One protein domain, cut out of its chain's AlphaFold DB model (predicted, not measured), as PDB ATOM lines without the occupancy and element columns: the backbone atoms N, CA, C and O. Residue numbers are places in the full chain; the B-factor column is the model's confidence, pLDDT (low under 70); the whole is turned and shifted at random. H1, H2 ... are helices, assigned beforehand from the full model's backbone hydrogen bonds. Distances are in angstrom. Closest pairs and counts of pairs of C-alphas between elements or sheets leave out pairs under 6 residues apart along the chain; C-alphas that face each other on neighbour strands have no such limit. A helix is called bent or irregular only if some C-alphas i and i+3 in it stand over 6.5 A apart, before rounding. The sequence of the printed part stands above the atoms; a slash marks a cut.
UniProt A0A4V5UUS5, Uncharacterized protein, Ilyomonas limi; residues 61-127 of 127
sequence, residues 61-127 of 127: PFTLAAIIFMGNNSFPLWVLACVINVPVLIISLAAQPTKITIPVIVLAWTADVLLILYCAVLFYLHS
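AT A GLANCE: This is residues 61 to 127 of the 127 residues of an uncharacterized protein of Ilyomonas limi (UniProt A0A4V5UUS5). A long helical hairpin makes the body of this model: H3, the longest helix, runs the length of a rod, and H2 folds back beside it. A short third helix, H1, packs along H3 at the end away from the hairpin's turn, where the three helices in cross-section make a triangle, while residues 93 to 99 stand free at the turn. The printed part has 67 residues with three named helices, H1, H2 and H3 in chain order, and no named strand; the class is all helix. The whole is only just loose, close to compact, with a radius of gyration of the C-alphas of 13.4 A, and spans 45 by 17 by 16 A.

IN THESE COORDINATES: H3 takes in residues 98 to 126, from C-alpha 98 at (95.204, 40.223, -49.759) to C-alpha 126 at (74.759, 4.473, -54.218), 41.4 A from first to last. It is neither bent nor irregular, but only just: C-alphas 99 and 102 are 6.3 A apart. H2, residues 75 to 93, measures 26.6 A. It has a kink of 25 degrees near residue 84 and is only just irregular, with C-alphas 84 and 87 being 6.6 A apart. H1, residues 61 to 69, begins at C-alpha 61 at (94.627, 15.588, -51.151) and measures 11.8 A.

HOW THE PARTS SIT: H3 and H2 touch and form a helical hairpin. Their closest C-alphas are those of Ala 108 and Ile 84, 5.9 A apart. They run opposite ways at a shallow tilt of 17 degrees. H1 touches H3, which meets it with residues 112 to 120 alone. The closest C-alphas of this pair are those of Ala 66 and Ile 116, 5.8 A apart. H1 and H3 run the same way at a shallow tilt of 20 degrees. H1 and H2 only just touch, with 3 pairs of C-alphas within 8 A, and on H2 these involve residues 77 to 81 alone. Their closest C-alphas are those of Ile 67 and Leu 77, 6.7 A apart; they run opposite ways at a shallow tilt of 5 degrees and form a second helical hairpin. The helix packing is mostly aligned, with the three touching pairs at a shallow tilt. In H1 every O i to N i+4 pair is within hydrogen-bond range; in H2 13 of 15 are, and in H3 24 of 25.

THE WHOLE: The C-alphas farthest apart, those of Pro 97 and Ser 127, are 45.0 A apart. The printed part has no cut and ends at residue 127, the chain's last residue. The links H1 to H2 and H2 to H3 are tight, with 5 and 4 residues. The mean pLDDT of the printed part is 86.3, and residues 126 to 127 are under 70.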
ATOM      1  N   PRO A  61      94.643  17.023 -51.420       90.19
ATOM      2  CA  PRO A  61      94.627  15.588 -51.151       90.19
ATOM      3  C   PRO A  61      93.304  15.126 -50.539       90.19
ATOM      4  O   PRO A  61      92.863  14.019 -50.836       90.19
ATOM      5  N   PHE A  62      92.636  15.965 -49.742       90.50
ATOM      6  CA  PHE A  62      91.338  15.629 -49.163       90.50
ATOM      7  C   PHE A  62      90.223  15.618 -50.218       90.50
ATOM      8  O   PHE A  62      89.445  14.666 -50.279       90.50
ATOM      9  N   THR A  63      90.184  16.621 -51.100       88.88
ATOM     10  CA  THR A  63      89.234  16.684 -52.218       88.88
ATOM     11  C   THR A  63      89.464  15.521 -53.192       88.88
ATOM     12  O   THR A  63      88.512  14.861 -53.604       88.88
ATOM     13  N   LEU A  64      90.722  15.198 -53.505       88.00
ATOM     14  CA  LEU A  64      91.086  14.055 -54.352       88.00
ATOM     15  C   LEU A  64      90.683  12.720 -53.718       88.00
ATOM     16  O   LEU A  64      90.085  11.880 -54.391       88.00
ATOM     17  N   ALA A  65      90.959  12.533 -52.426       87.88
ATOM     18  CA  ALA A  65      90.543  11.338 -51.700       87.88
ATOM     19  C   ALA A  65      89.015  11.186 -51.711       87.88
ATOM     20  O   ALA A  65      88.514  10.096 -51.984       87.88
ATOM     21  N   ALA A  66      88.264  12.272 -51.501       87.81
ATOM     22  CA  ALA A  66      86.806  12.246 -51.577       87.81
ATOM     23  C   ALA A  66      86.307  11.836 -52.975       87.81
ATOM     24  O   ALA A  66      85.423  10.989 -53.087       87.81
ATOM     25  N   ILE A  67      86.896  12.353 -54.056       87.50
ATOM     26  CA  ILE A  67      86.482  12.002 -55.426       87.50
ATOM     27  C   ILE A  67      86.782  10.532 -55.752       87.50
ATOM     28  O   ILE A  67      85.945   9.851 -56.350       87.50
ATOM     29  N   ILE A  68      87.955  10.033 -55.352       87.69
ATOM     30  CA  ILE A  68      88.383   8.659 -55.643       87.69
ATOM     31  C   ILE A  68      87.567   7.648 -54.834       87.69
ATOM     32  O   ILE A  68      87.064   6.683 -55.408       87.69
ATOM     33  N   PHE A  69      87.422   7.857 -53.522       85.50
ATOM     34  CA  PHE A  69      86.794   6.874 -52.633       85.50
ATOM     35  C   PHE A  69      85.272   7.026 -52.522       85.50
ATOM     36  O   PHE A  69      84.580   6.020 -52.410       85.50
ATOM     37  N   MET A  70      84.741   8.252 -52.555       84.56
ATOM     38  CA  MET A  70      83.303   8.520 -52.379       84.56
ATOM     39  C   MET A  70      82.610   8.912 -53.694       84.56
ATOM     40  O   MET A  70      81.477   8.516 -53.942       84.56
ATOM     41  N   GLY A  71      83.291   9.650 -54.574       77.56
ATOM     42  CA  GLY A  71      82.736  10.175 -55.832       77.56
ATOM     43  C   GLY A  71      82.706   9.194 -57.012       77.56
ATOM     44  O   GLY A  71      82.543   9.632 -58.158       77.56
ATOM     45  N   ASN A  72      82.907   7.893 -56.756       80.88
ATOM     46  CA  ASN A  72      82.971   6.818 -57.756       80.88
ATOM     47  C   ASN A  72      83.975   7.092 -58.900       80.88
ATOM     48  O   ASN A  72      83.770   6.667 -60.037       80.88
ATOM     49  N   ASN A  73      85.030   7.869 -58.618       80.31
ATOM     50  CA  ASN A  73      86.029   8.321 -59.588       80.31
ATOM     51  C   ASN A  73      85.433   8.939 -60.874       80.31
ATOM     52  O   ASN A  73      85.921   8.722 -61.985       80.31
ATOM     53  N   SER A  74      84.342   9.696 -60.742       82.75
ATOM     54  CA  SER A  74      83.662  10.283 -61.896       82.75
ATOM     55  C   SER A  74      84.448  11.459 -62.498       82.75
ATOM     56  O   SER A  74      84.834  12.409 -61.813       82.75
ATOM     57  N   PHE A  75      84.666  11.420 -63.817       83.81
ATOM     58  CA  PHE A  75      85.418  12.448 -64.552       83.81
ATOM     59  C   PHE A  75      84.880  13.889 -64.378       83.81
ATOM     60  O   PHE A  75      85.689  14.807 -64.242       83.81
ATOM     61  N   PRO A  76      83.555  14.141 -64.306       87.94
ATOM     62  CA  PRO A  76      83.040  15.494 -64.085       87.94
ATOM     63  C   PRO A  76      83.475  16.122 -62.752       87.94
ATOM     64  O   PRO A  76      83.719  17.326 -62.702       87.94
ATOM     65  N   LEU A  77      83.611  15.327 -61.682       86.12
ATOM     66  CA  LEU A  77      84.051  15.826 -60.373       86.12
ATOM     67  C   LEU A  77      85.517  16.261 -60.388       86.12
ATOM     68  O   LEU A  77      85.860  17.270 -59.775       86.12
ATOM     69  N   TRP A  78      86.360  15.556 -61.144       87.19
ATOM     70  CA  TRP A  78      87.748  15.957 -61.378       87.19
ATOM     71  C   TRP A  78      87.838  17.314 -62.073       87.19
ATOM     72  O   TRP A  78      88.586  18.188 -61.634       87.19
ATOM     73  N   VAL A  79      87.038  17.521 -63.122       89.69
ATOM     74  CA  VAL A  79      86.993  18.806 -63.835       89.69
ATOM     75  C   VAL A  79      86.523  19.921 -62.902       89.69
ATOM     76  O   VAL A  79      87.139  20.985 -62.872       89.69
ATOM     77  N   LEU A  80      85.482  19.677 -62.098       90.06
ATOM     78  CA  LEU A  80      84.972  20.660 -61.139       90.06
ATOM     79  C   LEU A  80      86.038  21.045 -60.102       90.06
ATOM     80  O   LEU A  80      86.261  22.231 -59.858       90.06
ATOM     81  N   ALA A  81      86.737  20.054 -59.542       88.62
ATOM     82  CA  ALA A  81      87.814  20.280 -58.586       88.62
ATOM     83  C   ALA A  81      88.941  21.122 -59.200       88.62
ATOM     84  O   ALA A  81      89.389  22.087 -58.580       88.62
ATOM     85  N   CYS A  82      89.354  20.835 -60.439       89.81
ATOM     86  CA  CYS A  82      90.344  21.648 -61.145       89.81
ATOM     87  C   CYS A  82      89.866  23.090 -61.355       89.81
ATOM     88  O   CYS A  82      90.620  24.021 -61.089       89.81
ATOM     89  N   VAL A  83      88.619  23.295 -61.783       91.69
ATOM     90  CA  VAL A  83      88.062  24.640 -62.019       91.69
ATOM     91  C   VAL A  83      88.043  25.480 -60.740       91.69
ATOM     92  O   VAL A  83      88.305  26.678 -60.801       91.69
ATOM     93  N   ILE A  84      87.787  24.864 -59.585       90.12
ATOM     94  CA  ILE A  84      87.787  25.551 -58.285       90.12
ATOM     95  C   ILE A  84      89.217  25.855 -57.816       90.12
ATOM     96  O   ILE A  84      89.505  26.965 -57.368       90.12
ATOM     97  N   ASN A  85      90.131  24.889 -57.941       88.81
ATOM     98  CA  ASN A  85      91.461  24.960 -57.335       88.81
ATOM     99  C   ASN A  85      92.494  25.723 -58.185       88.81
ATOM    100  O   ASN A  85      93.366  26.402 -57.641       88.81
ATOM    101  N   VAL A  86      92.408  25.655 -59.517       89.81
ATOM    102  CA  VAL A  86      93.372  26.304 -60.427       89.81
ATOM    103  C   VAL A  86      93.430  27.831 -60.236       89.81
ATOM    104  O   VAL A  86      94.537  28.357 -60.105       89.81
ATOM    105  N   PRO A  87      92.305  28.568 -60.140       88.81
ATOM    106  CA  PRO A  87      92.330  30.007 -59.878       88.81
ATOM    107  C   PRO A  87      93.021  30.377 -58.561       88.81
ATOM    108  O   PRO A  87      93.744  31.372 -58.511       88.81
ATOM    109  N   VAL A  88      92.851  29.570 -57.508       88.38
ATOM    110  CA  VAL A  88      93.492  29.801 -56.201       88.38
ATOM    111  C   VAL A  88      95.004  29.735 -56.328       88.38
ATOM    112  O   VAL A  88      95.705  30.605 -55.809       88.38
ATOM    113  N   LEU A  89      95.511  28.738 -57.055       88.56
ATOM    114  CA  LEU A  89      96.941  28.595 -57.310       88.56
ATOM    115  C   LEU A  89      97.473  29.765 -58.140       88.56
ATOM    116  O   LEU A  89      98.507  30.321 -57.786       88.56
ATOM    117  N   ILE A  90      96.747  30.191 -59.181       90.06
ATOM    118  CA  ILE A  90      97.129  31.342 -60.013       90.06
ATOM    119  C   ILE A  90      97.250  32.607 -59.163       90.06
ATOM    120  O   ILE A  90      98.262  33.295 -59.230       90.06
ATOM    121  N   ILE A  91      96.246  32.908 -58.341       88.19
ATOM    122  CA  ILE A  91      96.211  34.126 -57.515       88.19
ATOM    123  C   ILE A  91      97.278  34.073 -56.415       88.19
ATOM    124  O   ILE A  91      97.916  35.088 -56.121       88.19
ATOM    125  N   SER A  92      97.515  32.885 -55.852       86.75
ATOM    126  CA  SER A  92      98.561  32.659 -54.851       86.75
ATOM    127  C   SER A  92      99.963  32.815 -55.448       86.75
ATOM    128  O   SER A  92     100.798  33.496 -54.860       86.75
ATOM    129  N   LEU A  93     100.221  32.263 -56.640       86.56
ATOM    130  CA  LEU A  93     101.494  32.404 -57.365       86.56
ATOM    131  C   LEU A  93     101.706  33.824 -57.905       86.56
ATOM    132  O   LEU A  93     102.828  34.322 -57.900       86.56
ATOM    133  N   ALA A  94     100.633  34.501 -58.319       87.12
ATOM    134  CA  ALA A  94     100.658  35.901 -58.740       87.12
ATOM    135  C   ALA A  94     100.879  36.877 -57.571       87.12
ATOM    136  O   ALA A  94     100.953  38.085 -57.797       87.12
ATOM    137  N   ALA A  95     100.954  36.374 -56.331       83.50
ATOM    138  CA  ALA A  95     101.134  37.154 -55.112       83.50
ATOM    139  C   ALA A  95     100.208  38.382 -55.042       83.50
ATOM    140  O   ALA A  95     100.620  39.471 -54.626       83.50
ATOM    141  N   GLN A  96      98.953  38.202 -55.473       83.50
ATOM    142  CA  GLN A  96      97.969  39.278 -55.533       83.50
ATOM    143  C   GLN A  96      97.693  39.885 -54.146       83.50
ATOM    144  O   GLN A  96      97.891  39.225 -53.116       83.50
ATOM    145  N   PRO A  97      97.229  41.151 -54.093       80.69
ATOM    146  CA  PRO A  97      96.915  41.816 -52.832       80.69
ATOM    147  C   PRO A  97      95.885  41.015 -52.026       80.69
ATOM    148  O   PRO A  97      94.925  40.466 -52.575       80.69
ATOM    149  N   THR A  98      96.046  40.993 -50.700       82.00
ATOM    150  CA  THR A  98      95.204  40.223 -49.759       82.00
ATOM    151  C   THR A  98      93.719  40.559 -49.855       82.00
ATOM    152  O   THR A  98      92.878  39.717 -49.549       82.00
ATOM    153  N   LYS A  99      93.391  41.759 -50.349       79.38
ATOM    154  CA  LYS A  99      92.030  42.205 -50.668       79.38
ATOM    155  C   LYS A  99      91.305  41.309 -51.675       79.38
ATOM    156  O   LYS A  99      90.084  41.245 -51.625       79.38
ATOM    157  N   ILE A 100      92.033  40.645 -52.573       81.06
ATOM    158  CA  ILE A 100      91.480  39.712 -53.567       81.06
ATOM    159  C   ILE A 100      91.765  38.271 -53.144       81.06
ATOM    160  O   ILE A 100      90.871  37.429 -53.167       81.06
ATOM    161  N   THR A 101      92.986  38.003 -52.686       83.88
ATOM    162  CA  THR A 101      93.454  36.652 -52.364       83.88
ATOM    163  C   THR A 101      92.643  36.001 -51.244       83.88
ATOM    164  O   THR A 101      92.184  34.875 -51.405       83.88
ATOM    165  N   ILE A 102      92.390  36.709 -50.135       85.88
ATOM    166  CA  ILE A 102      91.659  36.141 -48.990       85.88
ATOM    167  C   ILE A 102      90.204  35.794 -49.358       85.88
ATOM    168  O   ILE A 102      89.803  34.656 -49.109       85.88
ATOM    169  N   PRO A 103      89.406  36.695 -49.970       86.19
ATOM    170  CA  PRO A 103      88.056  36.339 -50.408       86.19
ATOM    171  C   PRO A 103      88.016  35.131 -51.346       86.19
ATOM    172  O   PRO A 103      87.133  34.286 -51.206       86.19
ATOM    173  N   VAL A 104      88.967  35.033 -52.281       87.25
ATOM    174  CA  VAL A 104      89.012  33.923 -53.240       87.25
ATOM    175  C   VAL A 104      89.359  32.605 -52.555       87.25
ATOM    176  O   VAL A 104      88.698  31.608 -52.822       87.25
ATOM    177  N   ILE A 105      90.325  32.599 -51.633       86.88
ATOM    178  CA  ILE A 105      90.667  31.404 -50.846       86.88
ATOM    179  C   ILE A 105      89.458  30.925 -50.041       86.88
ATOM    180  O   ILE A 105      89.131  29.744 -50.068       86.88
ATOM    181  N   VAL A 106      88.756  31.838 -49.364       88.56
ATOM    182  CA  VAL A 106      87.567  31.485 -48.571       88.56
ATOM    183  C   VAL A 106      86.463  30.906 -49.458       88.56
ATOM    184  O   VAL A 106      85.842  29.907 -49.091       88.56
ATOM    185  N   LEU A 107      86.224  31.499 -50.632       89.81
ATOM    186  CA  LEU A 107      85.258  30.977 -51.599       89.81
ATOM    187  C   LEU A 107      85.651  29.592 -52.113       89.81
ATOM    188  O   LEU A 107      84.800  28.707 -52.165       89.81
ATOM    189  N   ALA A 108      86.920  29.394 -52.454       88.81
ATOM    190  CA  ALA A 108      87.411  28.117 -52.943       88.81
ATOM    191  C   ALA A 108      87.316  27.026 -51.876       88.81
ATOM    192  O   ALA A 108      86.733  25.986 -52.144       88.81
ATOM    193  N   TRP A 109      87.752  27.294 -50.642       90.12
ATOM    194  CA  TRP A 109      87.607  26.345 -49.533       90.12
ATOM    195  C   TRP A 109      86.147  25.994 -49.265       90.12
ATOM    196  O   TRP A 109      85.823  24.838 -49.012       90.12
ATOM    197  N   THR A 110      85.248  26.974 -49.362       91.62
ATOM    198  CA  THR A 110      83.808  26.717 -49.239       91.62
ATOM    199  C   THR A 110      83.314  25.805 -50.366       91.62
ATOM    200  O   THR A 110      82.567  24.863 -50.112       91.62
ATOM    201  N   ALA A 111      83.749  26.047 -51.604       91.06
ATOM    202  CA  ALA A 111      83.399  25.217 -52.752       91.06
ATOM    203  C   ALA A 111      83.991  23.797 -52.657       91.06
ATOM    204  O   ALA A 111      83.284  22.837 -52.957       91.06
ATOM    205  N   ASP A 112      85.227  23.643 -52.179       89.31
ATOM    206  CA  ASP A 112      85.863  22.343 -51.927       89.31
ATOM    207  C   ASP A 112      85.087  21.544 -50.865       89.31
ATOM    208  O   ASP A 112      84.798  20.364 -51.063       89.31
ATOM    209  N   VAL A 113      84.653  22.188 -49.771       91.06
ATOM    210  CA  VAL A 113      83.806  21.550 -48.744       91.06
ATOM    211  C   VAL A 113      82.469  21.088 -49.329       91.06
ATOM    212  O   VAL A 113      82.025  19.976 -49.040       91.06
ATOM    213  N   LEU A 114      81.831  21.903 -50.175       91.69
ATOM    214  CA  LEU A 114      80.595  21.514 -50.863       91.69
ATOM    215  C   LEU A 114      80.817  20.345 -51.830       91.69
ATOM    216  O   LEU A 114      79.962  19.466 -51.924       91.69
ATOM    217  N   LEU A 115      81.961  20.303 -52.516       89.81
ATOM    218  CA  LEU A 115      82.329  19.206 -53.410       89.81
ATOM    219  C   LEU A 115      82.507  17.901 -52.624       89.81
ATOM    220  O   LEU A 115      81.957  16.869 -53.014       89.81
ATOM    221  N   ILE A 116      83.210  17.948 -51.490       89.06
ATOM    222  CA  ILE A 116      83.371  16.799 -50.588       89.06
ATOM    223  C   ILE A 116      82.004  16.327 -50.076       89.06
ATOM    224  O   ILE A 116      81.721  15.129 -50.104       89.06
ATOM    225  N   LEU A 117      81.130  17.252 -49.665       90.38
ATOM    226  CA  LEU A 117      79.774  16.923 -49.223       90.38
ATOM    227  C   LEU A 117      78.960  16.262 -50.342       90.38
ATOM    228  O   LEU A 117      78.286  15.265 -50.100       90.38
ATOM    229  N   TYR A 118      79.056  16.772 -51.570       89.62
ATOM    230  CA  TYR A 118      78.403  16.173 -52.732       89.62
ATOM    231  C   TYR A 118      78.908  14.748 -52.997       89.62
ATOM    232  O   TYR A 118      78.099  13.848 -53.225       89.62
ATOM    233  N   CYS A 119      80.221  14.510 -52.896       86.81
ATOM    234  CA  CYS A 119      80.792  13.164 -53.001       86.81
ATOM    235  C   CYS A 119      80.258  12.233 -51.904       86.81
ATOM    236  O   CYS A 119      79.908  11.093 -52.192       86.81
ATOM    237  N   ALA A 120      80.157  12.716 -50.662       85.75
ATOM    238  CA  ALA A 120      79.632  11.936 -49.544       85.75
ATOM    239  C   ALA A 120      78.147  11.570 -49.728       85.75
ATOM    240  O   ALA A 120      77.750  10.440 -49.449       85.75
ATOM    241  N   VAL A 121      77.330  12.497 -50.241       88.88
ATOM    242  CA  VAL A 121      75.921  12.229 -50.578       88.88
ATOM    243  C   VAL A 121      75.817  11.201 -51.701       88.88
ATOM    244  O   VAL A 121      75.007  10.282 -51.609       88.88
ATOM    245  N   LEU A 122      76.647  11.325 -52.739       85.38
ATOM    246  CA  LEU A 122      76.673  10.380 -53.854       85.38
ATOM    247  C   LEU A 122      77.044   8.970 -53.380       85.38
ATOM    248  O   LEU A 122      76.387   8.010 -53.774       85.38
ATOM    249  N   PHE A 123      78.024   8.855 -52.483       84.19
ATOM    250  CA  PHE A 123      78.382   7.590 -51.845       84.19
ATOM    251  C   PHE A 123      77.215   6.994 -51.047       84.19
ATOM    252  O   PHE A 123      76.913   5.818 -51.210       84.19
ATOM    253  N   TYR A 124      76.525   7.796 -50.229       84.62
ATOM    254  CA  TYR A 124      75.382   7.322 -49.439       84.62
ATOM    255  C   TYR A 124      74.198   6.874 -50.306       84.62
ATOM    256  O   TYR A 124      73.500   5.935 -49.951       84.62
ATOM    257  N   LEU A 125      73.959   7.542 -51.436       82.38
ATOM    258  CA  LEU A 125      72.836   7.232 -52.325       82.38
ATOM    259  C   LEU A 125      73.084   5.964 -53.161       82.38
ATOM    260  O   LEU A 125      72.130   5.332 -53.606       82.38
ATOM    261  N   HIS A 126      74.351   5.613 -53.392       69.81
ATOM    262  CA  HIS A 126      74.759   4.473 -54.218       69.81
ATOM    263  C   HIS A 126      75.250   3.258 -53.403       69.81
ATOM    264  O   HIS A 126      75.610   2.242 -54.000       69.81
ATOM    265  N   SER A 127      75.277   3.368 -52.069       57.41
ATOM    266  CA  SER A 127      75.567   2.288 -51.116       57.41
ATOM    267  C   SER A 127      74.292   1.643 -50.585       57.41
ATOM    268  O   SER A 127      74.429   0.494 -50.110       57.41
TER     269      SER A 127